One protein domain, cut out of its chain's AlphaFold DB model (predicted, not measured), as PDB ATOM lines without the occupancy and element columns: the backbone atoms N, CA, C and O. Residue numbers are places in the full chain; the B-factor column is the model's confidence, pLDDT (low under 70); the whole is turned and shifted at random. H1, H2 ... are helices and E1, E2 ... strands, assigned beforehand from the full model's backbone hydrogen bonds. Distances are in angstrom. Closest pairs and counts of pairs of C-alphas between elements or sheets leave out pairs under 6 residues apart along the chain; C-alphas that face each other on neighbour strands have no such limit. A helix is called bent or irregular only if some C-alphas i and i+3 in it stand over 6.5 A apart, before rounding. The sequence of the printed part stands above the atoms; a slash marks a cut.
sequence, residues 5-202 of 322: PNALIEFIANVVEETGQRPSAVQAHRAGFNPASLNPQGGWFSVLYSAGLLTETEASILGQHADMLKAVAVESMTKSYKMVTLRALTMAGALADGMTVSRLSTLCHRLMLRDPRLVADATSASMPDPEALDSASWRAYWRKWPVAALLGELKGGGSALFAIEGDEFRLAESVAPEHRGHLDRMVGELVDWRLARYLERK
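What this domain is: This is residues 5 to 202 of the 322 residues of a protein of freshwater metagenome (UniProt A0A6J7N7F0). The long helix H9 runs through the middle of the body, with H1, H2, H3 and the arm H4a to one side of it, and H5 to H8 with a small hairpin, E1 and E2, to the other. H5 packs on H9 and is crossed by H6, while H8 crosses H6 and meets H5 with its residues 146 to 150 alone; H1 is the element farthest from the middle. Printed are 198 residues with nine named helices and two named strands, in the order H1 to H8, E1, E2, H9; the class is mostly helix, and the sheet E1 - E2 is antiparallel. The whole is compact, with a radius of gyration of the C-alphas of 17.3 A and spans of 50 by 35 by 30 A.

How they stand to each other: Start with H1, residues 5 to 19, whose residues 8 to 12 only just touch H2, residues 25 to 30, with 3 pairs of C-alphas within 8 A, the closest Leu 8 and Ala 28 at 7.8 A. H2 touches residues 189 to 197 of H9, residues 177 to 202, at a shallow tilt of 21 degrees, the same way; the closest C-alphas, Val 26 and Trp 193, are 4.2 A apart. H4, residues 56 to 74, was assigned as one helix by its hydrogen bonds but is bent, with C-alphas 64 and 67 8.4 A apart; its arms H4a, residues 56 to 64, and H4b, residues 67 to 74, are about perpendicular at 90 degrees. H3, residues 43 to 50, only just touches each arm, with 3 pairs of C-alphas within 8 A. H4b touches residues 187 to 194 of H9, closest C-alphas Ala 73 and Leu 190 at 6.1 A. H5, residues 81 to 91, touches residues 184 to 195 of H9 at 37 degrees, only just steep, opposite ways; C-alphas Thr 90 and Asp 184 come closest, 4.7 A. H6, residues 101 to 113, touches H5 and H8, residues 135 to 150, closest C-alphas Ala 88 and Leu 107 at 5.7 A, and Ser 105 and Arg 139 at 5.3 A. H7, residues 116 to 122, touches H6 only at the corner, and only just, with 3 pairs. In the hairpin of E1, residues 162 to 165, and E2, residues 168 to 171, N 163 and O 170 are within hydrogen-bond range at 2.9 A. Every O i to N i+4 pair is within range in H2, H3, H4a, H4b, H5, H6 and H7, against 10 of 11 in H1, 10 of 12 in H8 and 19 of 22 in H9.

Where its parts are: Find C-alpha 5 at (78.296, 118.040, 99.879); H1 runs 21.8 A from there. H8 runs 20.7 A and is only just irregular, C-alphas 144 and 147 being 6.53 A apart. H9 runs 37.5 A to C-alpha 202 at (60.162, 123.326, 82.445) and is irregular at C-alphas 178 and 181, 7.2 A apart.

The domain as a whole: The printed part has no cut. The links H2 to H3, H7 to H8 and H8 to E1 are long. Residues 5 to 6, 37 to 42 and 156 to 159 have pLDDT under 70.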
ATOM      1  N   PRO A   5      77.990 116.835  99.116       57.94
ATOM      2  CA  PRO A   5      78.296 118.040  99.879       57.94
ATOM      3  C   PRO A   5      79.706 118.607  99.696       57.94
ATOM      4  O   PRO A   5      79.855 119.824  99.633       57.94
ATOM      5  N   ASN A   6      80.720 117.744  99.576       68.00
ATOM      6  CA  ASN A   6      82.114 118.187  99.489       68.00
ATOM      7  C   ASN A   6      82.401 118.896  98.157       68.00
ATOM      8  O   ASN A   6      83.076 119.917  98.124       68.00
ATOM      9  N   ALA A   7      81.785 118.414  97.075       79.50
ATOM     10  CA  ALA A   7      82.003 118.933  95.728       79.50
ATOM     11  C   ALA A   7      81.463 120.363  95.529       79.50
ATOM     12  O   ALA A   7      82.032 121.129  94.760       79.50
ATOM     13  N   LEU A   8      80.379 120.748  96.222       81.25
ATOM     14  CA  LEU A   8      79.887 122.131  96.165       81.25
ATOM     15  C   LEU A   8      80.832 123.090  96.908       81.25
ATOM     16  O   LEU A   8      81.065 124.197  96.435       81.25
ATOM     17  N   ILE A   9      81.390 122.670  98.045       83.56
ATOM     18  CA  ILE A   9      82.365 123.480  98.790       83.56
ATOM     19  C   ILE A   9      83.647 123.651  97.968       83.56
ATOM     20  O   ILE A   9      84.133 124.770  97.837       83.56
ATOM     21  N   GLU A  10      84.144 122.573  97.356       85.44
ATOM     22  CA  GLU A  10      85.292 122.612  96.436       85.44
ATOM     23  C   GLU A  10      85.030 123.540  95.241       85.44
ATOM     24  O   GLU A  10      85.859 124.387  94.926       85.44
ATOM     25  N   PHE A  11      83.849 123.459  94.619       87.56
ATOM     26  CA  PHE A  11      83.461 124.383  93.550       87.56
ATOM     27  C   PHE A  11      83.480 125.847  94.006       87.56
ATOM     28  O   PHE A  11      84.004 126.703  93.298       87.56
ATOM     29  N   ILE A  12      82.913 126.142  95.180       89.50
ATOM     30  CA  ILE A  12      82.904 127.500  95.733       89.50
ATOM     31  C   ILE A  12      84.338 127.994  95.947       89.50
ATOM     32  O   ILE A  12      84.648 129.111  95.538       89.50
ATOM     33  N   ALA A  13      85.200 127.169  96.548       89.00
ATOM     34  CA  ALA A  13      86.599 127.510  96.791       89.00
ATOM     35  C   ALA A  13      87.340 127.822  95.482       89.00
ATOM     36  O   ALA A  13      87.970 128.873  95.389       89.00
ATOM     37  N   ASN A  14      87.174 126.985  94.453       88.69
ATOM     38  CA  ASN A  14      87.807 127.191  93.148       88.69
ATOM     39  C   ASN A  14      87.349 128.496  92.481       88.69
ATOM     40  O   ASN A  14      88.171 129.260  91.991       88.69
ATOM     41  N   VAL A  15      86.044 128.802  92.498       90.81
ATOM     42  CA  VAL A  15      85.542 130.064  91.920       90.81
ATOM     43  C   VAL A  15      86.118 131.275  92.654       90.81
ATOM     44  O   VAL A  15      86.464 132.270  92.016       90.81
ATOM     45  N   VAL A  16      86.232 131.207  93.982       93.94
ATOM     46  CA  VAL A  16      86.823 132.289  94.780       93.94
ATOM     47  C   VAL A  16      88.314 132.443  94.477       93.94
ATOM     48  O   VAL A  16      88.770 133.571  94.319       93.94
ATOM     49  N   GLU A  17      89.056 131.345  94.346       92.31
ATOM     50  CA  GLU A  17      90.478 131.360  93.978       92.31
ATOM     51  C   GLU A  17      90.704 131.959  92.581       92.31
ATOM     52  O   GLU A  17      91.588 132.794  92.398       92.31
ATOM     53  N   GLU A  18      89.867 131.596  91.607       91.12
ATOM     54  CA  GLU A  18      89.994 132.053  90.219       91.12
ATOM     55  C   GLU A  18      89.532 133.501  90.007       91.12
ATOM     56  O   GLU A  18      90.109 134.231  89.201       91.12
ATOM     57  N   THR A  19      88.459 133.919  90.686       91.19
ATOM     58  CA  THR A  19      87.767 135.187  90.381       91.19
ATOM     59  C   THR A  19      87.871 136.234  91.484       91.19
ATOM     60  O   THR A  19      87.528 137.397  91.261       91.19
ATOM     61  N   GLY A  20      88.297 135.843  92.687       89.81
ATOM     62  CA  GLY A  20      88.257 136.687  93.881       89.81
ATOM     63  C   GLY A  20      86.843 136.993  94.389       89.81
ATOM     64  O   GLY A  20      86.689 137.799  95.306       89.81
ATOM     65  N   GLN A  21      85.796 136.395  93.806       88.75
ATOM     66  CA  GLN A  21      84.401 136.626  94.180       88.75
ATOM     67  C   GLN A  21      83.677 135.312  94.479       88.75
ATOM     68  O   GLN A  21      83.936 134.281  93.860       88.75
ATOM     69  N   ARG A  22      82.724 135.344  95.423       92.62
ATOM     70  CA  ARG A  22      81.855 134.185  95.672       92.62
ATOM     71  C   ARG A  22      80.936 133.939  94.470       92.62
ATOM     72  O   ARG A  22      80.414 134.906  93.907       92.62
ATOM     73  N   PRO A  23      80.654 132.676  94.105       92.56
ATOM     74  CA  PRO A  23      79.600 132.398  93.145       92.56
ATOM     75  C   PRO A  23      78.240 132.803  93.722       92.56
ATOM     76  O   PRO A  23      78.000 132.732  94.927       92.56
ATOM     77  N   SER A  24      77.321 133.167  92.837       93.94
ATOM     78  CA  SER A  24      75.892 133.258  93.134       93.94
ATOM     79  C   SER A  24      75.231 131.877  93.120       93.94
ATOM     80  O   SER A  24      75.695 130.949  92.445       93.94
ATOM     81  N   ALA A  25      74.078 131.750  93.779       92.56
ATOM     82  CA  ALA A  25      73.273 130.526  93.745       92.56
ATOM     83  C   ALA A  25      72.954 130.056  92.308       92.56
ATOM     84  O   ALA A  25      72.960 128.856  92.020       92.56
ATOM     85  N   VAL A  26      72.712 130.985  91.372       91.50
ATOM     86  CA  VAL A  26      72.428 130.635  89.971       91.50
ATOM     87  C   VAL A  26      73.669 130.119  89.235       91.50
ATOM     88  O   VAL A  26      73.543 129.209  88.416       91.50
ATOM     89  N   GLN A  27      74.865 130.631  89.542       89.56
ATOM     90  CA  GLN A  27      76.119 130.111  88.984       89.56
ATOM     91  C   GLN A  27      76.402 128.695  89.489       89.56
ATOM     92  O   GLN A  27      76.685 127.817  88.678       89.56
ATOM     93  N   ALA A  28      76.233 128.441  90.791       87.00
ATOM     94  CA  ALA A  28      76.362 127.095  91.350       87.00
ATOM     95  C   ALA A  28      75.370 126.109  90.705       87.00
ATOM     96  O   ALA A  28      75.736 124.986  90.361       87.00
ATOM     97  N   HIS A  29      74.129 126.545  90.471       85.69
ATOM     98  CA  HIS A  29      73.124 125.747  89.763       85.69
ATOM     99  C   HIS A  29      73.511 125.427  88.318       85.69
ATOM    100  O   HIS A  29      73.421 124.274  87.902       85.69
ATOM    101  N   ARG A  30      74.000 126.416  87.565       82.69
ATOM    102  CA  ARG A  30      74.475 126.213  86.185       82.69
ATOM    103  C   ARG A  30      75.713 125.319  86.103       82.69
ATOM    104  O   ARG A  30      75.885 124.634  85.104       82.69
ATOM    105  N   ALA A  31      76.524 125.283  87.157       79.88
ATOM    106  CA  ALA A  31      77.631 124.340  87.309       79.88
ATOM    107  C   ALA A  31      77.178 122.919  87.719       79.88
ATOM    108  O   ALA A  31      78.010 122.046  87.947       79.88
ATOM    109  N   GLY A  32      75.866 122.661  87.806       78.56
ATOM    110  CA  GLY A  32      75.299 121.340  88.092       78.56
ATOM    111  C   GLY A  32      75.104 121.036  89.579       78.56
ATOM    112  O   GLY A  32      74.667 119.935  89.929       78.56
ATOM    113  N   PHE A  33      75.379 121.990  90.469       82.50
ATOM    114  CA  PHE A  33      75.147 121.823  91.900       82.50
ATOM    115  C   PHE A  33      73.732 122.242  92.294       82.50
ATOM    116  O   PHE A  33      73.064 123.015  91.620       82.50
ATOM    117  N   ASN A  34      73.244 121.746  93.428       79.94
ATOM    118  CA  ASN A  34      71.979 122.206  93.989       79.94
ATOM    119  C   ASN A  34      72.262 123.104  95.205       79.94
ATOM    120  O   ASN A  34      72.611 122.557  96.252       79.94
ATOM    121  N   PRO A  35      72.053 124.434  95.124       81.94
ATOM    122  CA  PRO A  35      72.222 125.350  96.258       81.94
ATOM    123  C   PRO A  35      71.434 124.974  97.524       81.94
ATOM    124  O   PRO A  35      71.842 125.325  98.624       81.94
ATOM    125  N   ALA A  36      70.340 124.211  97.399       74.38
ATOM    126  CA  ALA A  36      69.569 123.698  98.538       74.38
ATOM    127  C   ALA A  36      69.997 122.300  99.029       74.38
ATOM    128  O   ALA A  36      69.342 121.740  99.904       74.38
ATOM    129  N   SER A  37      71.041 121.689  98.457       68.38
ATOM    130  CA  SER A  37      71.478 120.333  98.845       68.38
ATOM    131  C   SER A  37      72.225 120.269 100.177       68.38
ATOM    132  O   SER A  37      72.262 119.208 100.794       68.38
ATOM    133  N   LEU A  38      72.783 121.390 100.633       63.16
ATOM    134  CA  LEU A  38      73.487 121.500 101.903       63.16
ATOM    135  C   LEU A  38      72.531 122.075 102.950       63.16
ATOM    136  O   LEU A  38      72.351 123.285 103.049       63.16
ATOM    137  N   ASN A  39      71.867 121.197 103.701       60.00
ATOM    138  CA  ASN A  39      70.967 121.590 104.784       60.00
ATOM    139  C   ASN A  39      71.564 121.174 106.132       60.00
ATOM    140  O   ASN A  39      71.712 119.973 106.372       60.00
ATOM    141  N   PRO A  40      71.874 122.149 107.008       51.38
ATOM    142  CA  PRO A  40      71.397 121.972 108.381       51.38
ATOM    143  C   PRO A  40      70.514 123.112 108.929       51.38
ATOM    144  O   PRO A  40      69.529 122.787 109.585       51.38
ATOM    145  N   GLN A  41      70.795 124.412 108.715       54.06
ATOM    146  CA  GLN A  41      70.099 125.493 109.465       54.06
ATOM    147  C   GLN A  41      69.863 126.843 108.735       54.06
ATOM    148  O   GLN A  41      69.346 127.766 109.351       54.06
ATOM    149  N   GLY A  42      70.137 126.979 107.430       59.09
ATOM    150  CA  GLY A  42      69.855 128.246 106.710       59.09
ATOM    151  C   GLY A  42      70.157 128.260 105.202       59.09
ATOM    152  O   GLY A  42      70.311 129.318 104.593       59.09
ATOM    153  N   GLY A  43      70.213 127.081 104.571       80.88
ATOM    154  CA  GLY A  43      70.324 126.939 103.114       80.88
ATOM    155  C   GLY A  43      71.630 127.481 102.522       80.88
ATOM    156  O   GLY A  43      72.684 127.426 103.151       80.88
ATOM    157  N   TRP A  44      71.547 127.996 101.291       90.00
ATOM    158  CA  TRP A  44      72.679 128.502 100.504       90.00
ATOM    159  C   TRP A  44      73.585 129.474 101.278       90.00
ATOM    160  O   TRP A  44      74.805 129.324 101.271       90.00
ATOM    161  N   PHE A  45      72.999 130.424 102.010       92.12
ATOM    162  CA  PHE A  45      73.768 131.424 102.753       92.12
ATOM    163  C   PHE A  45      74.482 130.852 103.979       92.12
ATOM    164  O   PHE A  45      75.556 131.334 104.316       92.12
ATOM    165  N   SER A  46      73.977 129.782 104.601       87.81
ATOM    166  CA  SER A  46      74.729 129.091 105.660       87.81
ATOM    167  C   SER A  46      76.007 128.446 105.141       87.81
ATOM    168  O   SER A  46      77.006 128.442 105.849       87.81
ATOM    169  N   VAL A  47      76.002 127.936 103.907       86.12
ATOM    170  CA  VAL A  47      77.207 127.370 103.278       86.12
ATOM    171  C   VAL A  47      78.255 128.458 103.087       86.12
ATOM    172  O   VAL A  47      79.413 128.279 103.456       86.12
ATOM    173  N   LEU A  48      77.833 129.605 102.556       91.19
ATOM    174  CA  LEU A  48      78.707 130.758 102.358       91.19
ATOM    175  C   LEU A  48      79.226 131.315 103.687       91.19
ATOM    176  O   LEU A  48      80.396 131.674 103.776       91.19
ATOM    177  N   TYR A  49      78.389 131.334 104.727       91.06
ATOM    178  CA  TYR A  49      78.796 131.739 106.070       91.06
ATOM    179  C   TYR A  49      79.885 130.820 106.629       91.06
ATOM    180  O   TYR A  49      80.926 131.301 107.067       91.06
ATOM    181  N   SER A  50      79.697 129.497 106.551       86.44
ATOM    182  CA  SER A  50      80.703 128.523 106.996       86.44
ATOM    183  C   SER A  50      82.012 128.594 106.202       86.44
ATOM    184  O   SER A  50      83.056 128.237 106.736       86.44
ATOM    185  N   ALA A  51      81.964 129.069 104.956       86.50
ATOM    186  CA  ALA A  51      83.141 129.311 104.125       86.50
ATOM    187  C   ALA A  51      83.791 130.694 104.356       86.50
ATOM    188  O   ALA A  51      84.785 131.004 103.708       86.50
ATOM    189  N   GLY A  52      83.243 131.537 105.242       90.88
ATOM    190  CA  GLY A  52      83.751 132.892 105.488       90.88
ATOM    191  C   GLY A  52      83.521 133.864 104.325       90.88
ATOM    192  O   GLY A  52      84.258 134.832 104.178       90.88
ATOM    193  N   LEU A  53      82.519 133.599 103.478       93.50
ATOM    194  CA  LEU A  53      82.256 134.342 102.238       93.50
ATOM    195  C   LEU A  53      81.108 135.352 102.349       93.50
ATOM    196  O   LEU A  53      80.764 135.993 101.355       93.50
ATOM    197  N   LEU A  54      80.487 135.475 103.522       94.50
ATOM    198  CA  LEU A  54      79.516 136.533 103.791       94.50
ATOM    199  C   LEU A  54      80.206 137.746 104.403       94.50
ATOM    200  O   LEU A  54      81.095 137.615 105.242       94.50
ATOM    201  N   THR A  55      79.736 138.929 104.026       95.50
ATOM    202  CA  THR A  55      80.050 140.164 104.752       95.50
ATOM    203  C   THR A  55      79.464 140.129 106.168       95.50
ATOM    204  O   THR A  55      78.523 139.382 106.445       95.50
ATOM    205  N   GLU A  56      79.967 140.981 107.067       96.25
ATOM    206  CA  GLU A  56      79.436 141.105 108.436       96.25
ATOM    207  C   GLU A  56      77.928 141.412 108.444       96.25
ATOM    208  O   GLU A  56      77.165 140.809 109.202       96.25
ATOM    209  N   THR A  57      77.473 142.280 107.534       97.38
ATOM    210  CA  THR A  57      76.052 142.616 107.375       97.38
ATOM    211  C   THR A  57      75.227 141.425 106.888       97.38
ATOM    212  O   THR A  57      74.164 141.153 107.439       97.38
ATOM    213  N   GLU A  58      75.697 140.676 105.884       96.44
ATOM    214  CA  GLU A  58      75.000 139.472 105.400       96.44
ATOM    215  C   GLU A  58      74.947 138.373 106.472       96.44
ATOM    216  O   GLU A  58      73.935 137.685 106.594       96.44
ATOM    217  N   ALA A  59      76.003 138.223 107.276       95.50
ATOM    218  CA  ALA A  59      76.030 137.293 108.401       95.50
ATOM    219  C   ALA A  59      75.024 137.685 109.499       95.50
ATOM    220  O   ALA A  59      74.298 136.825 110.000       95.50
ATOM    221  N   SER A  60      74.935 138.978 109.831       96.50
ATOM    222  CA  SER A  60      73.931 139.518 110.761       96.50
ATOM    223  C   SER A  60      72.506 139.257 110.260       96.50
ATOM    224  O   SER A  60      71.664 138.739 110.997       96.50
ATOM    225  N   ILE A  61      72.255 139.520 108.974       96.62
ATOM    226  CA  ILE A  61      70.972 139.243 108.319       96.62
ATOM    227  C   ILE A  61      70.639 137.757 108.359       96.62
ATOM    228  O   ILE A  61      69.514 137.399 108.699       96.62
ATOM    229  N   LEU A  62      71.599 136.888 108.038       94.56
ATOM    230  CA  LEU A  62      71.400 135.446 108.107       94.56
ATOM    231  C   LEU A  62      71.017 135.017 109.529       94.56
ATOM    232  O   LEU A  62      70.092 134.227 109.680       94.56
ATOM    233  N   GLY A  63      71.668 135.559 110.559       93.62
ATOM    234  CA  GLY A  63      71.338 135.264 111.955       93.62
ATOM    235  C   GLY A  63      69.923 135.687 112.369       93.62
ATOM    236  O   GLY A  63      69.318 135.024 113.206       93.62
ATOM    237  N   GLN A  64      69.384 136.757 111.777       94.06
ATOM    238  CA  GLN A  64      68.065 137.308 112.123       94.06
ATOM    239  C   GLN A  64      66.921 136.755 111.260       94.06
ATOM    240  O   GLN A  64      65.812 136.583 111.755       94.06
ATOM    241  N   HIS A  65      67.190 136.448 109.987       93.88
ATOM    242  CA  HIS A  65      66.174 136.161 108.964       93.88
ATOM    243  C   HIS A  65      66.372 134.797 108.267       93.88
ATOM    244  O   HIS A  65      65.869 134.575 107.160       93.88
ATOM    245  N   ALA A  66      67.104 133.858 108.887       91.00
ATOM    246  CA  ALA A  66      67.393 132.532 108.321       91.00
ATOM    247  C   ALA A  66      66.137 131.771 107.866       91.00
ATOM    248  O   ALA A  66      66.123 131.194 106.774       91.00
ATOM    249  N   ASP A  67      65.077 131.777 108.677       89.06
ATOM    250  CA  ASP A  67      63.842 131.050 108.371       89.06
ATOM    251  C   ASP A  67      63.118 131.632 107.153       89.06
ATOM    252  O   ASP A  67      62.630 130.875 106.311       89.06
ATOM    253  N   MET A  68      63.118 132.958 106.999       91.69
ATOM    254  CA  MET A  68      62.559 133.630 105.826       91.69
ATOM    255  C   MET A  68      63.360 133.286 104.563       91.69
ATOM    256  O   MET A  68      62.783 132.833 103.568       91.69
ATOM    257  N   LEU A  69      64.693 133.401 104.612       92.88
ATOM    258  CA  LEU A  69      65.576 133.042 103.493       92.88
ATOM    259  C   LEU A  69      65.386 131.575 103.081       92.88
ATOM    260  O   LEU A  69      65.285 131.250 101.893       92.88
ATOM    261  N   LYS A  70      65.275 130.681 104.068       88.44
ATOM    262  CA  LYS A  70      64.981 129.264 103.852       88.44
ATOM    263  C   LYS A  70      63.619 129.074 103.199       88.44
ATOM    264  O   LYS A  70      63.524 128.313 102.236       88.44
ATOM    265  N   ALA A  71      62.586 129.761 103.681       88.31
ATOM    266  CA  ALA A  71      61.240 129.660 103.138       88.31
ATOM    267  C   ALA A  71      61.191 130.082 101.659       88.31
ATOM    268  O   ALA A  71      60.618 129.359 100.844       88.31
ATOM    269  N   VAL A  72      61.886 131.160 101.275       91.31
ATOM    270  CA  VAL A  72      62.039 131.562  99.863       91.31
ATOM    271  C   VAL A  72      62.756 130.480  99.048       91.31
ATOM    272  O   VAL A  72      62.293 130.101  97.968       91.31
ATOM    273  N   ALA A  73      63.862 129.935  99.564       89.12
ATOM    274  CA  ALA A  73      64.660 128.925  98.867       89.12
ATOM    275  C   ALA A  73      63.891 127.618  98.593       89.12
ATOM    276  O   ALA A  73      64.157 126.936  97.594       89.12
ATOM    277  N   VAL A  74      62.925 127.259  99.445       85.69
ATOM    278  CA  VAL A  74      62.167 125.997  99.342       85.69
ATOM    279  C   VAL A  74      60.711 126.166  98.908       85.69
ATOM    280  O   VAL A  74      60.023 125.159  98.743       85.69
ATOM    281  N   GLU A  75      60.244 127.393  98.659       85.62
ATOM    282  CA  GLU A  75      58.854 127.687  98.290       85.62
ATOM    283  C   GLU A  75      58.360 126.786  97.146       85.62
ATOM    284  O   GLU A  75      59.053 126.544  96.157       85.62
ATOM    285  N   SER A  76      57.140 126.269  97.247       81.38
ATOM    286  CA  SER A  76      56.561 125.434  96.191       81.38
ATOM    287  C   SER A  76      56.294 126.247  94.915       81.38
ATOM    288  O   SER A  76      55.739 127.341  94.976       81.38
ATOM    289  N   MET A  77      56.647 125.706  93.743       81.88
ATOM    290  CA  MET A  77      56.408 126.367  92.449       81.88
ATOM    291  C   MET A  77      55.713 125.439  91.452       81.88
ATOM    292  O   MET A  77      56.348 124.604  90.803       81.88
ATOM    293  N   THR A  78      54.398 125.622  91.309       80.56
ATOM    294  CA  THR A  78      53.602 125.100  90.183       80.56
ATOM    295  C   THR A  78      53.599 126.056  88.991       80.56
ATOM    296  O   THR A  78      53.510 125.610  87.851       80.56
ATOM    297  N   LYS A  79      53.707 127.357  89.277       88.19
ATOM    298  CA  LYS A  79      53.873 128.480  88.351       88.19
ATOM    299  C   LYS A  79      54.945 129.425  88.900       88.19
ATOM    300  O   LYS A  79      55.277 129.388  90.087       88.19
ATOM    301  N   SER A  80      55.461 130.292  88.043       93.69
ATOM    302  CA  SER A  80      56.520 131.263  88.337       93.69
ATOM    303  C   SER A  80      56.052 132.475  89.147       93.69
ATOM    304  O   SER A  80      56.887 133.213  89.667       93.69
ATOM    305  N   TYR A  81      54.739 132.661  89.321       94.38
ATOM    306  CA  TYR A  81      54.166 133.913  89.817       94.38
ATOM    307  C   TYR A  81      54.745 134.412  91.141       94.38
ATOM    308  O   TYR A  81      55.083 135.584  91.242       94.38
ATOM    309  N   LYS A  82      54.907 133.537  92.143       94.88
ATOM    310  CA  LYS A  82      55.481 133.936  93.438       94.88
ATOM    311  C   LYS A  82      56.895 134.488  93.280       94.88
ATOM    312  O   LYS A  82      57.202 135.531  93.836       94.88
ATOM    313  N   MET A  83      57.734 133.825  92.485       96.81
ATOM    314  CA  MET A  83      59.104 134.285  92.246       96.81
ATOM    315  C   MET A  83      59.147 135.556  91.395       96.81
ATOM    316  O   MET A  83      59.994 136.403  91.641       96.81
ATOM    317  N   VAL A  84      58.222 135.733  90.444       97.69
ATOM    318  CA  VAL A  84      58.086 137.001  89.704       97.69
ATOM    319  C   VAL A  84      57.691 138.142  90.648       97.69
ATOM    320  O   VAL A  84      58.274 139.220  90.560       97.69
ATOM    321  N   THR A  85      56.778 137.901  91.594       97.62
ATOM    322  CA  THR A  85      56.417 138.878  92.634       97.62
ATOM    323  C   THR A  85      57.606 139.239  93.515       97.62
ATOM    324  O   THR A  85      57.886 140.421  93.702       97.62
ATOM    325  N   LEU A  86      58.343 138.243  94.016       97.56
ATOM    326  CA  LEU A  86      59.538 138.497  94.824       97.56
ATOM    327  C   LEU A  86      60.603 139.257  94.028       97.56
ATOM    328  O   LEU A  86      61.176 140.206  94.548       97.56
ATOM    329  N   ARG A  87      60.809 138.906  92.751       98.06
ATOM    330  CA  ARG A  87      61.732 139.625  91.865       98.06
ATOM    331  C   ARG A  87      61.332 141.085  91.689       98.06
ATOM    332  O   ARG A  87      62.194 141.955  91.698       98.06
ATOM    333  N   ALA A  88      60.040 141.365  91.523       98.06
ATOM    334  CA  ALA A  88      59.542 142.732  91.398       98.06
ATOM    335  C   ALA A  88      59.805 143.567  92.662       98.06
ATOM    336  O   ALA A  88      60.182 144.731  92.540       98.06
ATOM    337  N   LEU A  89      59.638 142.976  93.852       97.31
ATOM    338  CA  LEU A  89      59.911 143.641  95.128       97.31
ATOM    339  C   LEU A  89      61.399 143.917  95.317       97.31
ATOM    340  O   LEU A  89      61.770 145.064  95.552       97.31
ATOM    341  N   THR A  90      62.250 142.902  95.150       97.81
ATOM    342  CA  THR A  90      63.694 143.053  95.375       97.81
ATOM    343  C   THR A  90      64.341 143.979  94.350       97.81
ATOM    344  O   THR A  90      65.169 144.810  94.708       97.81
ATOM    345  N   MET A  91      63.916 143.930  93.081       96.31
ATOM    346  CA  MET A  91      64.384 144.879  92.059       96.31
ATOM    347  C   MET A  91      63.997 146.330  92.363       96.31
ATOM    348  O   MET A  91      64.662 147.248  91.888       96.31
ATOM    349  N   ALA A  92      62.912 146.546  93.105       97.31
ATOM    350  CA  ALA A  92      62.465 147.872  93.504       97.31
ATOM    351  C   ALA A  92      63.000 148.311  94.878       97.31
ATOM    352  O   ALA A  92      62.657 149.412  95.305       97.31
ATOM    353  N   GLY A  93      63.799 147.476  95.555       97.12
ATOM    354  CA  GLY A  93      64.262 147.733  96.922       97.12
ATOM    355  C   GLY A  93      63.118 147.791  97.939       97.12
ATOM    356  O   GLY A  93      63.147 148.595  98.862       97.12
ATOM    357  N   ALA A  94      62.048 147.034  97.690       97.38
ATOM    358  CA  ALA A  94      60.755 147.194  98.347       97.38
ATOM    359  C   ALA A  94      60.332 145.956  99.146       97.38
ATOM    360  O   ALA A  94      59.171 145.853  99.539       97.38
ATOM    361  N   LEU A  95      61.230 144.988  99.373       96.38
ATOM    362  CA  LEU A  95      60.880 143.769 100.101       96.38
ATOM    363  C   LEU A  95      60.400 144.086 101.527       96.38
ATOM    364  O   LEU A  95      59.341 143.609 101.930       96.38
ATOM    365  N   ALA A  96      61.159 144.907 102.260       95.44
ATOM    366  CA  ALA A  96      60.836 145.310 103.629       95.44
ATOM    367  C   ALA A  96      59.887 146.520 103.690       95.44
ATOM    368  O   ALA A  96      58.927 146.505 104.458       95.44
ATOM    369  N   ASP A  97      60.143 147.549 102.875       92.44
ATOM    370  CA  ASP A  97      59.386 148.813 102.906       92.44
ATOM    371  C   ASP A  97      57.986 148.685 102.307       92.44
ATOM    372  O   ASP A  97      57.073 149.427 102.669       92.44
ATOM    373  N   GLY A  98      57.808 147.702 101.431       95.69
ATOM    374  CA  GLY A  98      56.554 147.429 100.773       95.69
ATOM    375  C   GLY A  98      56.366 148.150  99.455       95.69
ATOM    376  O   GLY A  98      57.111 149.049  99.056       95.69
ATOM    377  N   MET A  99      55.350 147.682  98.745       97.31
ATOM    378  CA  MET A  99      54.897 148.295  97.514       97.31
ATOM    379  C   MET A  99      53.392 148.133  97.349       97.31
ATOM    380  O   MET A  99      52.868 147.028  97.519       97.31
ATOM    381  N   THR A 100      52.721 149.201  96.905       97.56
ATOM    382  CA  THR A 100      51.302 149.122  96.542       97.56
ATOM    383  C   THR A 100      51.033 147.948  95.612       97.56
ATOM    384  O   THR A 100      51.772 147.712  94.644       97.56
ATOM    385  N   VAL A 101      49.929 147.234  95.841       95.56
ATOM    386  CA  VAL A 101      49.534 146.098  94.991       95.56
ATOM    387  C   VAL A 101      49.438 146.523  93.523       95.56
ATOM    388  O   VAL A 101      49.781 145.755  92.619       95.56
ATOM    389  N   SER A 102      49.019 147.764  93.271       95.94
ATOM    390  CA  SER A 102      48.948 148.344  91.929       95.94
ATOM    391  C   SER A 102      50.320 148.426  91.244       95.94
ATOM    392  O   SER A 102      50.505 147.911  90.131       95.94
ATOM    393  N   ARG A 103      51.317 149.021  91.913       97.50
ATOM    394  CA  ARG A 103      52.677 149.159  91.371       97.50
ATOM    395  C   ARG A 103      53.371 147.801  91.261       97.50
ATOM    396  O   ARG A 103      54.020 147.539  90.245       97.50
ATOM    397  N   LEU A 104      53.167 146.925  92.244       97.69
ATOM    398  CA  LEU A 104      53.707 145.568  92.262       97.69
ATOM    399  C   LEU A 104      53.199 144.756  91.073       97.69
ATOM    400  O   LEU A 104      53.996 144.188  90.327       97.69
ATOM    401  N   SER A 105      51.885 144.763  90.839       96.62
ATOM    402  CA  SER A 105      51.271 144.047  89.714       96.62
ATOM    403  C   SER A 105      51.805 144.553  88.374       96.62
ATOM    404  O   SER A 105      52.141 143.748  87.507       96.62
ATOM    405  N   THR A 106      51.966 145.871  88.228       96.56
ATOM    406  CA  THR A 106      52.524 146.501  87.017       96.56
ATOM    407  C   THR A 106      53.974 146.073  86.765       96.56
ATOM    408  O   THR A 106      54.357 145.774  85.634       96.56
ATOM    409  N   LEU A 107      54.811 146.020  87.807       97.31
ATOM    410  CA  LEU A 107      56.185 145.520  87.690       97.31
ATOM    411  C   LEU A 107      56.218 144.034  87.333       97.31
ATOM    412  O   LEU A 107      56.984 143.647  86.453       97.31
ATOM    413  N   CYS A 108      55.360 143.225  87.953       97.38
ATOM    414  CA  CYS A 108      55.247 141.801  87.646       97.38
ATOM    415  C   CYS A 108      54.839 141.563  86.191       97.38
ATOM    416  O   CYS A 108      55.425 140.703  85.542       97.38
ATOM    417  N   HIS A 109      53.893 142.351  85.666       96.25
ATOM    418  CA  HIS A 109      53.489 142.271  84.259       96.25
ATOM    419  C   HIS A 109      54.678 142.536  83.345       96.25
ATOM    420  O   HIS A 109      55.031 141.696  82.525       96.25
ATOM    421  N   ARG A 110      55.381 143.654  83.565       95.62
ATOM    422  CA  ARG A 110      56.566 144.013  82.775       95.62
ATOM    423  C   ARG A 110      57.665 142.958  82.847       95.62
ATOM    424  O   ARG A 110      58.311 142.705  81.842       95.62
ATOM    425  N   LEU A 111      57.905 142.354  84.012       95.62
ATOM    426  CA  LEU A 111      58.893 141.279  84.141       95.62
ATOM    427  C   LEU A 111      58.463 140.014  83.396       95.62
ATOM    428  O   LEU A 111      59.296 139.397  82.739       95.62
ATOM    429  N   MET A 112      57.179 139.659  83.466       94.31
ATOM    430  CA  MET A 112      56.613 138.509  82.760       94.31
ATOM    431  C   MET A 112      56.789 138.648  81.245       94.31
ATOM    432  O   MET A 112      57.301 137.739  80.602       94.31
ATOM    433  N   LEU A 113      56.434 139.814  80.694       92.44
ATOM    434  CA  LEU A 113      56.467 140.084  79.252       92.44
ATOM    435  C   LEU A 113      57.887 140.159  78.663       92.44
ATOM    436  O   LEU A 113      58.054 140.156  77.449       92.44
ATOM    437  N   ARG A 114      58.931 140.220  79.499       93.00
ATOM    438  CA  ARG A 114      60.332 140.256  79.041       93.00
ATOM    439  C   ARG A 114      60.939 138.879  78.786       93.00
ATOM    440  O   ARG A 114      62.050 138.814  78.265       93.00
ATOM    441  N   ASP A 115      60.258 137.799  79.161       89.94
ATOM    442  CA  ASP A 115      60.719 136.432  78.924       89.94
ATOM    443  C   ASP A 115      59.563 135.588  78.363       89.94
ATOM    444  O   ASP A 115      58.638 135.249  79.106       89.94
ATOM    445  N   PRO A 116      59.611 135.177  77.082       86.88
ATOM    446  CA  PRO A 116      58.567 134.347  76.479       86.88
ATOM    447  C   PRO A 116      58.284 133.052  77.254       86.88
ATOM    448  O   PRO A 116      57.170 132.532  77.236       86.88
ATOM    449  N   ARG A 117      59.270 132.523  77.995       88.00
ATOM    450  CA  ARG A 117      59.085 131.323  78.825       88.00
ATOM    451  C   ARG A 117      58.207 131.602  80.043       88.00
ATOM    452  O   ARG A 117      57.528 130.685  80.502       88.00
ATOM    453  N   LEU A 118      58.243 132.830  80.564       91.06
ATOM    454  CA  LEU A 118      57.384 133.305  81.644       91.06
ATOM    455  C   LEU A 118      55.971 133.596  81.126       91.06
ATOM    456  O   LEU A 118      55.012 133.156  81.756       91.06
ATOM    457  N   VAL A 119      55.829 134.200  79.941       89.50
ATOM    458  CA  VAL A 119      54.523 134.342  79.264       89.50
ATOM    459  C   VAL A 119      53.861 132.975  79.071       89.50
ATOM    460  O   VAL A 119      52.772 132.743  79.591       89.50
ATOM    461  N   ALA A 120      54.565 132.016  78.462       86.06
ATOM    462  CA  ALA A 120      54.078 130.644  78.290       86.06
ATOM    463  C   ALA A 120      53.818 129.920  79.627       86.06
ATOM    464  O   ALA A 120      53.087 128.930  79.699       86.06
ATOM    465  N   ASP A 121      54.449 130.361  80.717       87.25
ATOM    466  CA  ASP A 121      54.125 129.888  82.056       87.25
ATOM    467  C   ASP A 121      52.848 130.496  82.617       87.25
ATOM    468  O   ASP A 121      52.076 129.764  83.237       87.25
ATOM    469  N   ALA A 122      52.584 131.769  82.354       86.69
ATOM    470  CA  ALA A 122      51.370 132.444  82.773       86.69
ATOM    471  C   ALA A 122      50.131 131.998  81.984       86.69
ATOM    472  O   ALA A 122      49.049 131.909  82.573       86.69
ATOM    473  N   THR A 123      50.297 131.650  80.705       84.69
ATOM    474  CA  THR A 123      49.203 131.212  79.837       84.69
ATOM    475  C   THR A 123      48.481 129.988  80.406       84.69
ATOM    476  O   THR A 123      49.075 128.961  80.758       84.69
ATOM    477  N   SER A 124      47.165 130.109  80.550       81.88
ATOM    478  CA  SER A 124      46.273 129.072  81.070       81.88
ATOM    479  C   SER A 124      44.829 129.336  80.641       81.88
ATOM    480  O   SER A 124      44.518 130.404  80.128       81.88
ATOM    481  N   ALA A 125      43.909 128.404  80.901       74.50
ATOM    482  CA  ALA A 125      42.490 128.612  80.589       74.50
ATOM    483  C   ALA A 125      41.888 129.860  81.272       74.50
ATOM    484  O   ALA A 125      40.964 130.461  80.737       74.50
ATOM    485  N   SER A 126      42.409 130.262  82.438       75.81
ATOM    486  CA  SER A 126      41.972 131.462  83.167       75.81
ATOM    487  C   SER A 126      42.777 132.725  82.837       75.81
ATOM    488  O   SER A 126      42.437 133.799  83.326       75.81
ATOM    489  N   MET A 127      43.836 132.603  82.034       80.44
ATOM    490  CA  MET A 127      44.665 133.699  81.527       80.44
ATOM    491  C   MET A 127      45.208 133.287  80.147       80.44
ATOM    492  O   MET A 127      46.349 132.834  80.057       80.44
ATOM    493  N   PRO A 128      44.378 133.327  79.088       73.12
ATOM    494  CA  PRO A 128      44.756 132.790  77.780       73.12
ATOM    495  C   PRO A 128      45.793 133.659  77.061       73.12
ATOM    496  O   PRO A 128      46.639 133.122  76.355       73.12
ATOM    497  N   ASP A 129      45.759 134.974  77.278       84.06
ATOM    498  CA  ASP A 129      46.675 135.923  76.648       84.06
ATOM    499  C   ASP A 129      47.204 136.935  77.678       84.06
ATOM    500  O   ASP A 129      46.610 137.996  77.874       84.06
ATOM    501  N   PRO A 130      48.302 136.611  78.385       87.00
ATOM    502  CA  PRO A 130      48.921 137.528  79.338       87.00
ATOM    503  C   PRO A 130      49.355 138.875  78.735       87.00
ATOM    504  O   PRO A 130      49.518 139.832  79.493       87.00
ATOM    505  N   GLU A 131      49.576 138.960  77.420       87.44
ATOM    506  CA  GLU A 131      50.069 140.172  76.750       87.44
ATOM    507  C   GLU A 131      48.935 141.149  76.436       87.44
ATOM    508  O   GLU A 131      49.099 142.355  76.613       87.44
ATOM    509  N   ALA A 132      47.771 140.634  76.033       87.12
ATOM    510  CA  ALA A 132      46.601 141.446  75.702       87.12
ATOM    511  C   ALA A 132      45.765 141.885  76.919       87.12
ATOM    512  O   ALA A 132      44.833 142.678  76.770       87.12
ATOM    513  N   LEU A 133      46.058 141.372  78.120       88.69
ATOM    514  CA  LEU A 133      45.338 141.755  79.336       88.69
ATOM    515  C   LEU A 133      45.570 143.235  79.675       88.69
ATOM    516  O   LEU A 133      46.706 143.678  79.851       88.69
ATOM    517  N   ASP A 134      44.482 143.982  79.864       90.94
ATOM    518  CA  ASP A 134      44.561 145.351  80.364       90.94
ATOM    519  C   ASP A 134      45.084 145.399  81.815       90.94
ATOM    520  O   ASP A 134      44.969 144.441  82.591       90.94
ATOM    521  N   SER A 135      45.631 146.550  82.208       89.69
ATOM    522  CA  SER A 135      46.257 146.742  83.520       89.69
ATOM    523  C   SER A 135      45.317 146.480  84.704       89.69
ATOM    524  O   SER A 135      45.774 146.031  85.759       89.69
ATOM    525  N   ALA A 136      44.014 146.762  84.574       92.50
ATOM    526  CA  ALA A 136      43.054 146.566  85.656       92.50
ATOM    527  C   ALA A 136      42.734 145.077  85.841       92.50
ATOM    528  O   ALA A 136      42.785 144.579  86.971       92.50
ATOM    529  N   SER A 137      42.495 144.366  84.739       92.19
ATOM    530  CA  SER A 137      42.297 142.915  84.708       92.19
ATOM    531  C   SER A 137      43.532 142.168  85.214       92.19
ATOM    532  O   SER A 137      43.416 141.279  86.064       92.19
ATOM    533  N   TRP A 138      44.727 142.581  84.780       93.56
ATOM    534  CA  TRP A 138      45.988 142.026  85.270       93.56
ATOM    535  C   TRP A 138      46.148 142.219  86.780       93.56
ATOM    536  O   TRP A 138      46.404 141.258  87.506       93.56
ATOM    537  N   ARG A 139      45.938 143.443  87.283       94.81
ATOM    538  CA  ARG A 139      46.027 143.747  88.718       94.81
ATOM    539  C   ARG A 139      45.043 142.914  89.538       94.81
ATOM    540  O   ARG A 139      45.423 142.374  90.576       94.81
ATOM    541  N   ALA A 140      43.796 142.789  89.084       93.81
ATOM    542  CA  ALA A 140      42.783 141.985  89.764       93.81
ATOM    543  C   ALA A 140      43.195 140.507  89.838       93.81
ATOM    544  O   ALA A 140      43.109 139.889  90.903       93.81
ATOM    545  N   TYR A 141      43.714 139.955  88.737       93.06
ATOM    546  CA  TYR A 141      44.240 138.593  88.712       93.06
ATOM    547  C   TYR A 141      45.429 138.426  89.665       93.06
ATOM    548  O   TYR A 141      45.464 137.484  90.461       93.06
ATOM    549  N   TRP A 142      46.388 139.355  89.621       94.50
ATOM    550  CA  TRP A 142      47.613 139.285  90.415       94.50
ATOM    551  C   TRP A 142      47.338 139.395  91.922       94.50
ATOM    552  O   TRP A 142      47.932 138.664  92.720       94.50
ATOM    553  N   ARG A 143      46.371 140.238  92.323       94.81
ATOM    554  CA  ARG A 143      45.906 140.328  93.716       94.81
ATOM    555  C   ARG A 143      45.216 139.044  94.178       94.81
ATOM    556  O   ARG A 143      45.474 138.582  95.291       94.81
ATOM    557  N   LYS A 144      44.338 138.488  93.337       92.50
ATOM    558  CA  LYS A 144      43.522 137.307  93.657       92.50
ATOM    559  C   LYS A 144      44.353 136.038  93.829       92.50
ATOM    560  O   LYS A 144      43.978 135.176  94.615       92.50
ATOM    561  N   TRP A 145      45.440 135.905  93.074       91.56
ATOM    562  CA  TRP A 145      46.190 134.655  92.994       91.56
ATOM    563  C   TRP A 145      47.600 134.786  93.603       91.56
ATOM    564  O   TRP A 145      47.772 134.344  94.739       91.56
ATOM    565  N   PRO A 146      48.612 135.384  92.939       92.31
ATOM    566  CA  PRO A 146      49.967 135.504  93.485       92.31
ATOM    567  C   PRO A 146      50.045 136.180  94.853       92.31
ATOM    568  O   PRO A 146      50.675 135.633  95.758       92.31
ATOM    569  N   VAL A 147      49.409 137.344  95.011       94.00
ATOM    570  CA  VAL A 147      49.456 138.112  96.264       94.00
ATOM    571  C   VAL A 147      48.733 137.351  97.373       94.00
ATOM    572  O   VAL A 147      49.342 137.075  98.399       94.00
ATOM    573  N   ALA A 148      47.495 136.902  97.137       92.81
ATOM    574  CA  ALA A 148      46.751 136.083  98.097       92.81
ATOM    575  C   ALA A 148      47.527 134.825  98.536       92.81
ATOM    576  O   ALA A 148      47.536 134.456  99.709       92.81
ATOM    577  N   ALA A 149      48.241 134.174  97.611       90.56
ATOM    578  CA  ALA A 149      49.052 133.000  97.919       90.56
ATOM    579  C   ALA A 149      50.256 133.310  98.825       90.56
ATOM    580  O   ALA A 149      50.672 132.434  99.586       90.56
ATOM    581  N   LEU A 150      50.847 134.502  98.702       91.94
ATOM    582  CA  LEU A 150      51.977 134.955  99.525       91.94
ATOM    583  C   LEU A 150      51.527 135.497 100.887       91.94
ATOM    584  O   LEU A 150      52.264 135.358 101.857       91.94
ATOM    585  N   LEU A 151      50.302 136.019 100.968       92.25
ATOM    586  CA  LEU A 151      49.626 136.388 102.218       92.25
ATOM    587  C   LEU A 151      49.076 135.180 102.987       92.25
ATOM    588  O   LEU A 151      48.464 135.338 104.036       92.25
ATOM    589  N   GLY A 152      49.223 133.966 102.449       89.19
ATOM    590  CA  GLY A 152      48.650 132.764 103.047       89.19
ATOM    591  C   GLY A 152      47.124 132.661 102.929       89.19
ATOM    592  O   GLY A 152      46.579 131.636 103.312       89.19
ATOM    593  N   GLU A 153      46.427 133.628 102.320       90.19
ATOM    594  CA  GLU A 153      44.956 133.662 102.184       90.19
ATOM    595  C   GLU A 153      44.386 132.423 101.462       90.19
ATOM    596  O   GLU A 153      43.237 132.043 101.672       90.19
ATOM    597  N   LEU A 154      45.188 131.766 100.613       84.50
ATOM    598  CA  LEU A 154      44.778 130.562  99.873       84.50
ATOM    599  C   LEU A 154      44.988 129.244 100.637       84.50
ATOM    600  O   LEU A 154      44.531 128.194 100.185       84.50
ATOM    601  N   LYS A 155      45.715 129.265 101.757       71.38
ATOM    602  CA  LYS A 155      45.976 128.098 102.608       71.38
ATOM    603  C   LYS A 155      45.361 128.421 103.964       71.38
ATOM    604  O   LYS A 155      45.922 129.237 104.673       71.38
ATOM    605  N   GLY A 156      44.206 127.841 104.297       59.34
ATOM    606  CA  GLY A 156      43.362 128.213 105.450       59.34
ATOM    607  C   GLY A 156      43.977 128.047 106.855       59.34
ATOM    608  O   GLY A 156      43.404 127.343 107.679       59.34
ATOM    609  N   GLY A 157      45.114 128.689 107.131       51.44
ATOM    610  CA  GLY A 157      45.854 128.681 108.392       51.44
ATOM    611  C   GLY A 157      47.353 128.414 108.196       51.44
ATOM    612  O   GLY A 157      47.755 127.286 107.918       51.44
ATOM    613  N   GLY A 158      48.185 129.447 108.363       55.62
ATOM    614  CA  GLY A 158      49.652 129.383 108.397       55.62
ATOM    615  C   GLY A 158      50.269 130.779 108.562       55.62
ATOM    616  O   GLY A 158      49.651 131.762 108.159       55.62
ATOM    617  N   SER A 159      51.462 130.884 109.162       59.94
ATOM    618  CA  SER A 159      52.206 132.154 109.218       59.94
ATOM    619  C   SER A 159      52.612 132.562 107.799       59.94
ATOM    620  O   SER A 159      53.289 131.805 107.097       59.94
ATOM    621  N   ALA A 160      52.132 133.721 107.351       81.12
ATOM    622  CA  ALA A 160      52.472 134.277 106.053       81.12
ATOM    623  C   ALA A 160      53.786 135.057 106.150       81.12
ATOM    624  O   ALA A 160      53.975 135.850 107.066       81.12
ATOM    625  N   LEU A 161      54.678 134.859 105.175       88.81
ATOM    626  CA  LEU A 161      55.919 135.638 105.076       88.81
ATOM    627  C   LEU A 161      55.647 137.120 104.777       88.81
ATOM    628  O   LEU A 161      56.483 137.970 105.061       88.81
ATOM    629  N   PHE A 162      54.490 137.424 104.190       94.19
ATOM    630  CA  PHE A 162      54.104 138.761 103.757       94.19
ATOM    631  C   PHE A 162      52.802 139.197 104.414       94.19
ATOM    632  O   PHE A 162      51.949 138.372 104.745       94.19
ATOM    633  N   ALA A 163      52.642 140.509 104.533       94.69
ATOM    634  CA  ALA A 163      51.444 141.172 105.012       94.69
ATOM    635  C   ALA A 163      51.048 142.312 104.061       94.69
ATOM    636  O   ALA A 163      51.844 142.772 103.237       94.69
ATOM    637  N   ILE A 164      49.797 142.763 104.183       93.94
ATOM    638  CA  ILE A 164      49.352 144.041 103.629       93.94
ATOM    639  C   ILE A 164      49.093 144.991 104.794       93.94
ATOM    640  O   ILE A 164      48.267 144.700 105.658       93.94
ATOM    641  N   GLU A 165      49.768 146.136 104.781       90.31
ATOM    642  CA  GLU A 165      49.489 147.266 105.668       90.31
ATOM    643  C   GLU A 165      48.932 148.417 104.822       90.31
ATOM    644  O   GLU A 165      49.631 149.001 103.993       90.31
ATOM    645  N   GLY A 166      47.639 148.719 104.973       89.25
ATOM    646  CA  GLY A 166      46.946 149.632 104.058       89.25
ATOM    647  C   GLY A 166      46.829 149.028 102.654       89.25
ATOM    648  O   GLY A 166      46.081 148.073 102.466       89.25
ATOM    649  N   ASP A 167      47.561 149.582 101.681       90.25
ATOM    650  CA  ASP A 167      47.696 149.021 100.320       90.25
ATOM    651  C   ASP A 167      49.119 148.492 100.039       90.25
ATOM    652  O   ASP A 167      49.392 147.977  98.955       90.25
ATOM    653  N   GLU A 168      50.037 148.595 101.003       95.44
ATOM    654  CA  GLU A 168      51.439 148.215 100.831       95.44
ATOM    655  C   GLU A 168      51.627 146.719 101.102       95.44
ATOM    656  O   GLU A 168      51.450 146.243 102.224       95.44
ATOM    657  N   PHE A 169      52.005 145.967 100.066       97.06
ATOM    658  CA  PHE A 169      52.429 144.576 100.192       97.06
ATOM    659  C   PHE A 169      53.900 144.532 100.604       97.06
ATOM    660  O   PHE A 169      54.760 144.972  99.838       97.06
ATOM    661  N   ARG A 170      54.189 143.983 101.786       96.31
ATOM    662  CA  ARG A 170      55.524 143.988 102.405       96.31
ATOM    663  C   ARG A 170      55.809 142.714 103.176       96.31
ATOM    664  O   ARG A 170      54.901 141.948 103.500       96.31
ATOM    665  N   LEU A 171      57.082 142.492 103.468       95.56
ATOM    666  CA  LEU A 171      57.509 141.452 104.389       95.56
ATOM    667  C   LEU A 171      56.857 141.666 105.769       95.56
ATOM    668  O   LEU A 171      56.758 142.797 106.248       95.56
ATOM    669  N   ALA A 172      56.366 140.582 106.374       93.94
ATOM    670  CA  ALA A 172      55.651 140.639 107.650       93.94
ATOM    671  C   ALA A 172      56.594 140.852 108.847       93.94
ATOM    672  O   ALA A 172      56.193 141.410 109.866       93.94
ATOM    673  N   GLU A 173      57.847 140.408 108.731       92.31
ATOM    674  CA  GLU A 173      58.882 140.663 109.731       92.31
ATOM    675  C   GLU A 173      59.478 142.071 109.591       92.31
ATOM    676  O   GLU A 173      59.595 142.624 108.496       92.31
ATOM    677  N   SER A 174      59.872 142.653 110.725       92.94
ATOM    678  CA  SER A 174      60.560 143.944 110.756       92.94
ATOM    679  C   SER A 174      62.021 143.783 110.344       92.94
ATOM    680  O   SER A 174      62.703 142.880 110.822       92.94
ATOM    681  N   VAL A 175      62.510 144.693 109.500       96.00
ATOM    682  CA  VAL A 175      63.896 144.705 109.016       96.00
ATOM    683  C   VAL A 175      64.529 146.060 109.320       96.00
ATOM    684  O   VAL A 175      64.001 147.114 108.932       96.00
ATOM    685  N   ALA A 176      65.679 146.025 109.997       96.31
ATOM    686  CA  ALA A 176      66.466 147.213 110.312       96.31
ATOM    687  C   ALA A 176      66.850 147.971 109.019       96.31
ATOM    688  O   ALA A 176      67.199 147.317 108.031       96.31
ATOM    689  N   PRO A 177      66.774 149.317 108.974       96.06
ATOM    690  CA  PRO A 177      67.050 150.105 107.765       96.06
ATOM    691  C   PRO A 177      68.366 149.752 107.053       96.06
ATOM    692  O   PRO A 177      68.397 149.623 105.831       96.06
ATOM    693  N   GLU A 178      69.432 149.516 107.814       96.12
ATOM    694  CA  GLU A 178      70.762 149.118 107.346       96.12
ATOM    695  C   GLU A 178      70.791 147.737 106.658       96.12
ATOM    696  O   GLU A 178      71.627 147.474 105.785       96.12
ATOM    697  N   HIS A 179      69.843 146.861 106.999       97.50
ATOM    698  CA  HIS A 179      69.731 145.514 106.446       97.50
ATOM    699  C   HIS A 179      68.897 145.460 105.162       97.50
ATOM    700  O   HIS A 179      69.115 144.561 104.353       97.50
ATOM    701  N   ARG A 180      67.984 146.411 104.925       96.62
ATOM    702  CA  ARG A 180      66.961 146.322 103.858       96.62
ATOM    703  C   ARG A 180      67.555 146.060 102.475       96.62
ATOM    704  O   ARG A 180      67.269 145.034 101.866       96.62
ATOM    705  N   GLY A 181      68.477 146.916 102.032       97.31
ATOM    706  CA  GLY A 181      69.099 146.773 100.711       97.31
ATOM    707  C   GLY A 181      70.001 145.540 100.567       97.31
ATOM    708  O   GLY A 181      70.207 145.053  99.458       97.31
ATOM    709  N   HIS A 182      70.548 145.016 101.668       97.62
ATOM    710  CA  HIS A 182      71.318 143.769 101.666       97.62
ATOM    711  C   HIS A 182      70.387 142.556 101.585       97.62
ATOM    712  O   HIS A 182      70.637 141.638 100.801       97.62
ATOM    713  N   LEU A 183      69.270 142.593 102.315       97.44
ATOM    714  CA  LEU A 183      68.236 141.567 102.281       97.44
ATOM    715  C   LEU A 183      67.609 141.449 100.888       97.44
ATOM    716  O   LEU A 183      67.461 140.336 100.386       97.44
ATOM    717  N   ASP A 184      67.322 142.577 100.227       98.06
ATOM    718  CA  ASP A 184      66.844 142.597  98.838       98.06
ATOM    719  C   ASP A 184      67.794 141.844  97.898       98.06
ATOM    720  O   ASP A 184      67.347 141.053  97.064       98.06
ATOM    721  N   ARG A 185      69.113 142.039  98.047       97.81
ATOM    722  CA  ARG A 185      70.126 141.345  97.235       97.81
ATOM    723  C   ARG A 185      70.176 139.853  97.540       97.81
ATOM    724  O   ARG A 185      70.192 139.054  96.607       97.81
ATOM    725  N   MET A 186      70.154 139.468  98.817       97.31
ATOM    726  CA  MET A 186      70.172 138.059  99.227       97.31
ATOM    727  C   MET A 186      68.928 137.309  98.730       97.31
ATOM    728  O   MET A 186      69.029 136.224  98.156       97.31
ATOM    729  N   VAL A 187      67.741 137.899  98.885       97.06
ATOM    730  CA  VAL A 187      66.494 137.318  98.368       97.06
ATOM    731  C   VAL A 187      66.486 137.326  96.840       97.06
ATOM    732  O   VAL A 187      66.089 136.332  96.234       97.06
ATOM    733  N   GLY A 188      66.976 138.393  96.204       97.81
ATOM    734  CA  GLY A 188      67.136 138.478  94.753       97.81
ATOM    735  C   GLY A 188      68.001 137.350  94.185       97.81
ATOM    736  O   GLY A 188      67.603 136.703  93.218       97.81
ATOM    737  N   GLU A 189      69.121 137.036  94.839       97.25
ATOM    738  CA  GLU A 189      70.007 135.931  94.458       97.25
ATOM    739  C   GLU A 189      69.282 134.574  94.489       97.25
ATOM    740  O   GLU A 189      69.387 133.775  93.550       97.25
ATOM    741  N   LEU A 190      68.490 134.320  95.537       95.88
ATOM    742  CA  LEU A 190      67.671 133.110  95.626       95.88
ATOM    743  C   LEU A 190      66.602 133.081  94.534       95.88
ATOM    744  O   LEU A 190      66.404 132.046  93.900       95.88
ATOM    745  N   VAL A 191      65.921 134.201  94.292       96.88
ATOM    746  CA  VAL A 191      64.867 134.314  93.277       96.88
ATOM    747  C   VAL A 191      65.412 134.041  91.874       96.88
ATOM    748  O   VAL A 191      64.787 133.297  91.114       96.88
ATOM    749  N   ASP A 192      66.589 134.569  91.542       96.31
ATOM    750  CA  ASP A 192      67.239 134.340  90.251       96.31
ATOM    751  C   ASP A 192      67.583 132.869  90.039       96.31
ATOM    752  O   ASP A 192      67.263 132.291  88.994       96.31
ATOM    753  N   TRP A 193      68.153 132.226  91.058       94.50
ATOM    754  CA  TRP A 193      68.402 130.789  91.036       94.50
ATOM    755  C   TRP A 193      67.108 129.979  90.876       94.50
ATOM    756  O   TRP A 193      67.021 129.084  90.031       94.50
ATOM    757  N   ARG A 194      66.082 130.302  91.667       93.75
ATOM    758  CA  ARG A 194      64.787 129.611  91.665       93.75
ATOM    759  C   ARG A 194      64.092 129.708  90.309       93.75
ATOM    760  O   ARG A 194      63.573 128.697  89.830       93.75
ATOM    761  N   LEU A 195      64.098 130.885  89.683       94.88
ATOM    762  CA  LEU A 195      63.546 131.092  88.344       94.88
ATOM    763  C   LEU A 195      64.342 130.332  87.282       94.88
ATOM    764  O   LEU A 195      63.727 129.629  86.480       94.88
ATOM    765  N   ALA A 196      65.677 130.406  87.304       91.00
ATOM    766  CA  ALA A 196      66.527 129.681  86.357       91.00
ATOM    767  C   ALA A 196      66.256 128.172  86.414       91.00
ATOM    768  O   ALA A 196      65.846 127.574  85.418       91.00
ATOM    769  N   ARG A 197      66.338 127.581  87.611       87.88
ATOM    770  CA  ARG A 197      66.054 126.158  87.833       87.88
ATOM    771  C   ARG A 197      64.642 125.767  87.401       87.88
ATOM    772  O   ARG A 197      64.442 124.693  86.832       87.88
ATOM    773  N   TYR A 198      63.644 126.597  87.706       90.75
ATOM    774  CA  TYR A 198      62.256 126.320  87.340       90.75
ATOM    775  C   TYR A 198      62.068 126.303  85.818       90.75
ATOM    776  O   TYR A 198      61.485 125.353  85.292       90.75
ATOM    777  N   LEU A 199      62.574 127.325  85.124       89.06
ATOM    778  CA  LEU A 199      62.427 127.481  83.679       89.06
ATOM    779  C   LEU A 199      63.233 126.444  82.898       89.06
ATOM    780  O   LEU A 199      62.719 125.915  81.917       89.06
ATOM    781  N   GLU A 200      64.440 126.102  83.350       84.69
ATOM    782  CA  GLU A 200      65.254 125.032  82.761       84.69
ATOM    783  C   GLU A 200      64.564 123.677  82.899       84.69
ATOM    784  O   GLU A 200      64.378 122.986  81.904       84.69
ATOM    785  N   ARG A 201      64.072 123.331  84.097       82.69
ATOM    786  CA  ARG A 201      63.288 122.102  84.300       82.69
ATOM    787  C   ARG A 201      62.040 122.079  83.418       82.69
ATOM    788  O   ARG A 201      61.678 121.035  82.887       82.69
ATOM    789  N   LYS A 202      61.358 123.219  83.283       78.00
ATOM    790  CA  LYS A 202      60.162 123.326  82.445       78.00
ATOM    791  C   LYS A 202      60.496 123.209  80.956       78.00
ATOM    792  O   LYS A 202      59.702 122.632  80.224       78.00
TER     793      LYS A 202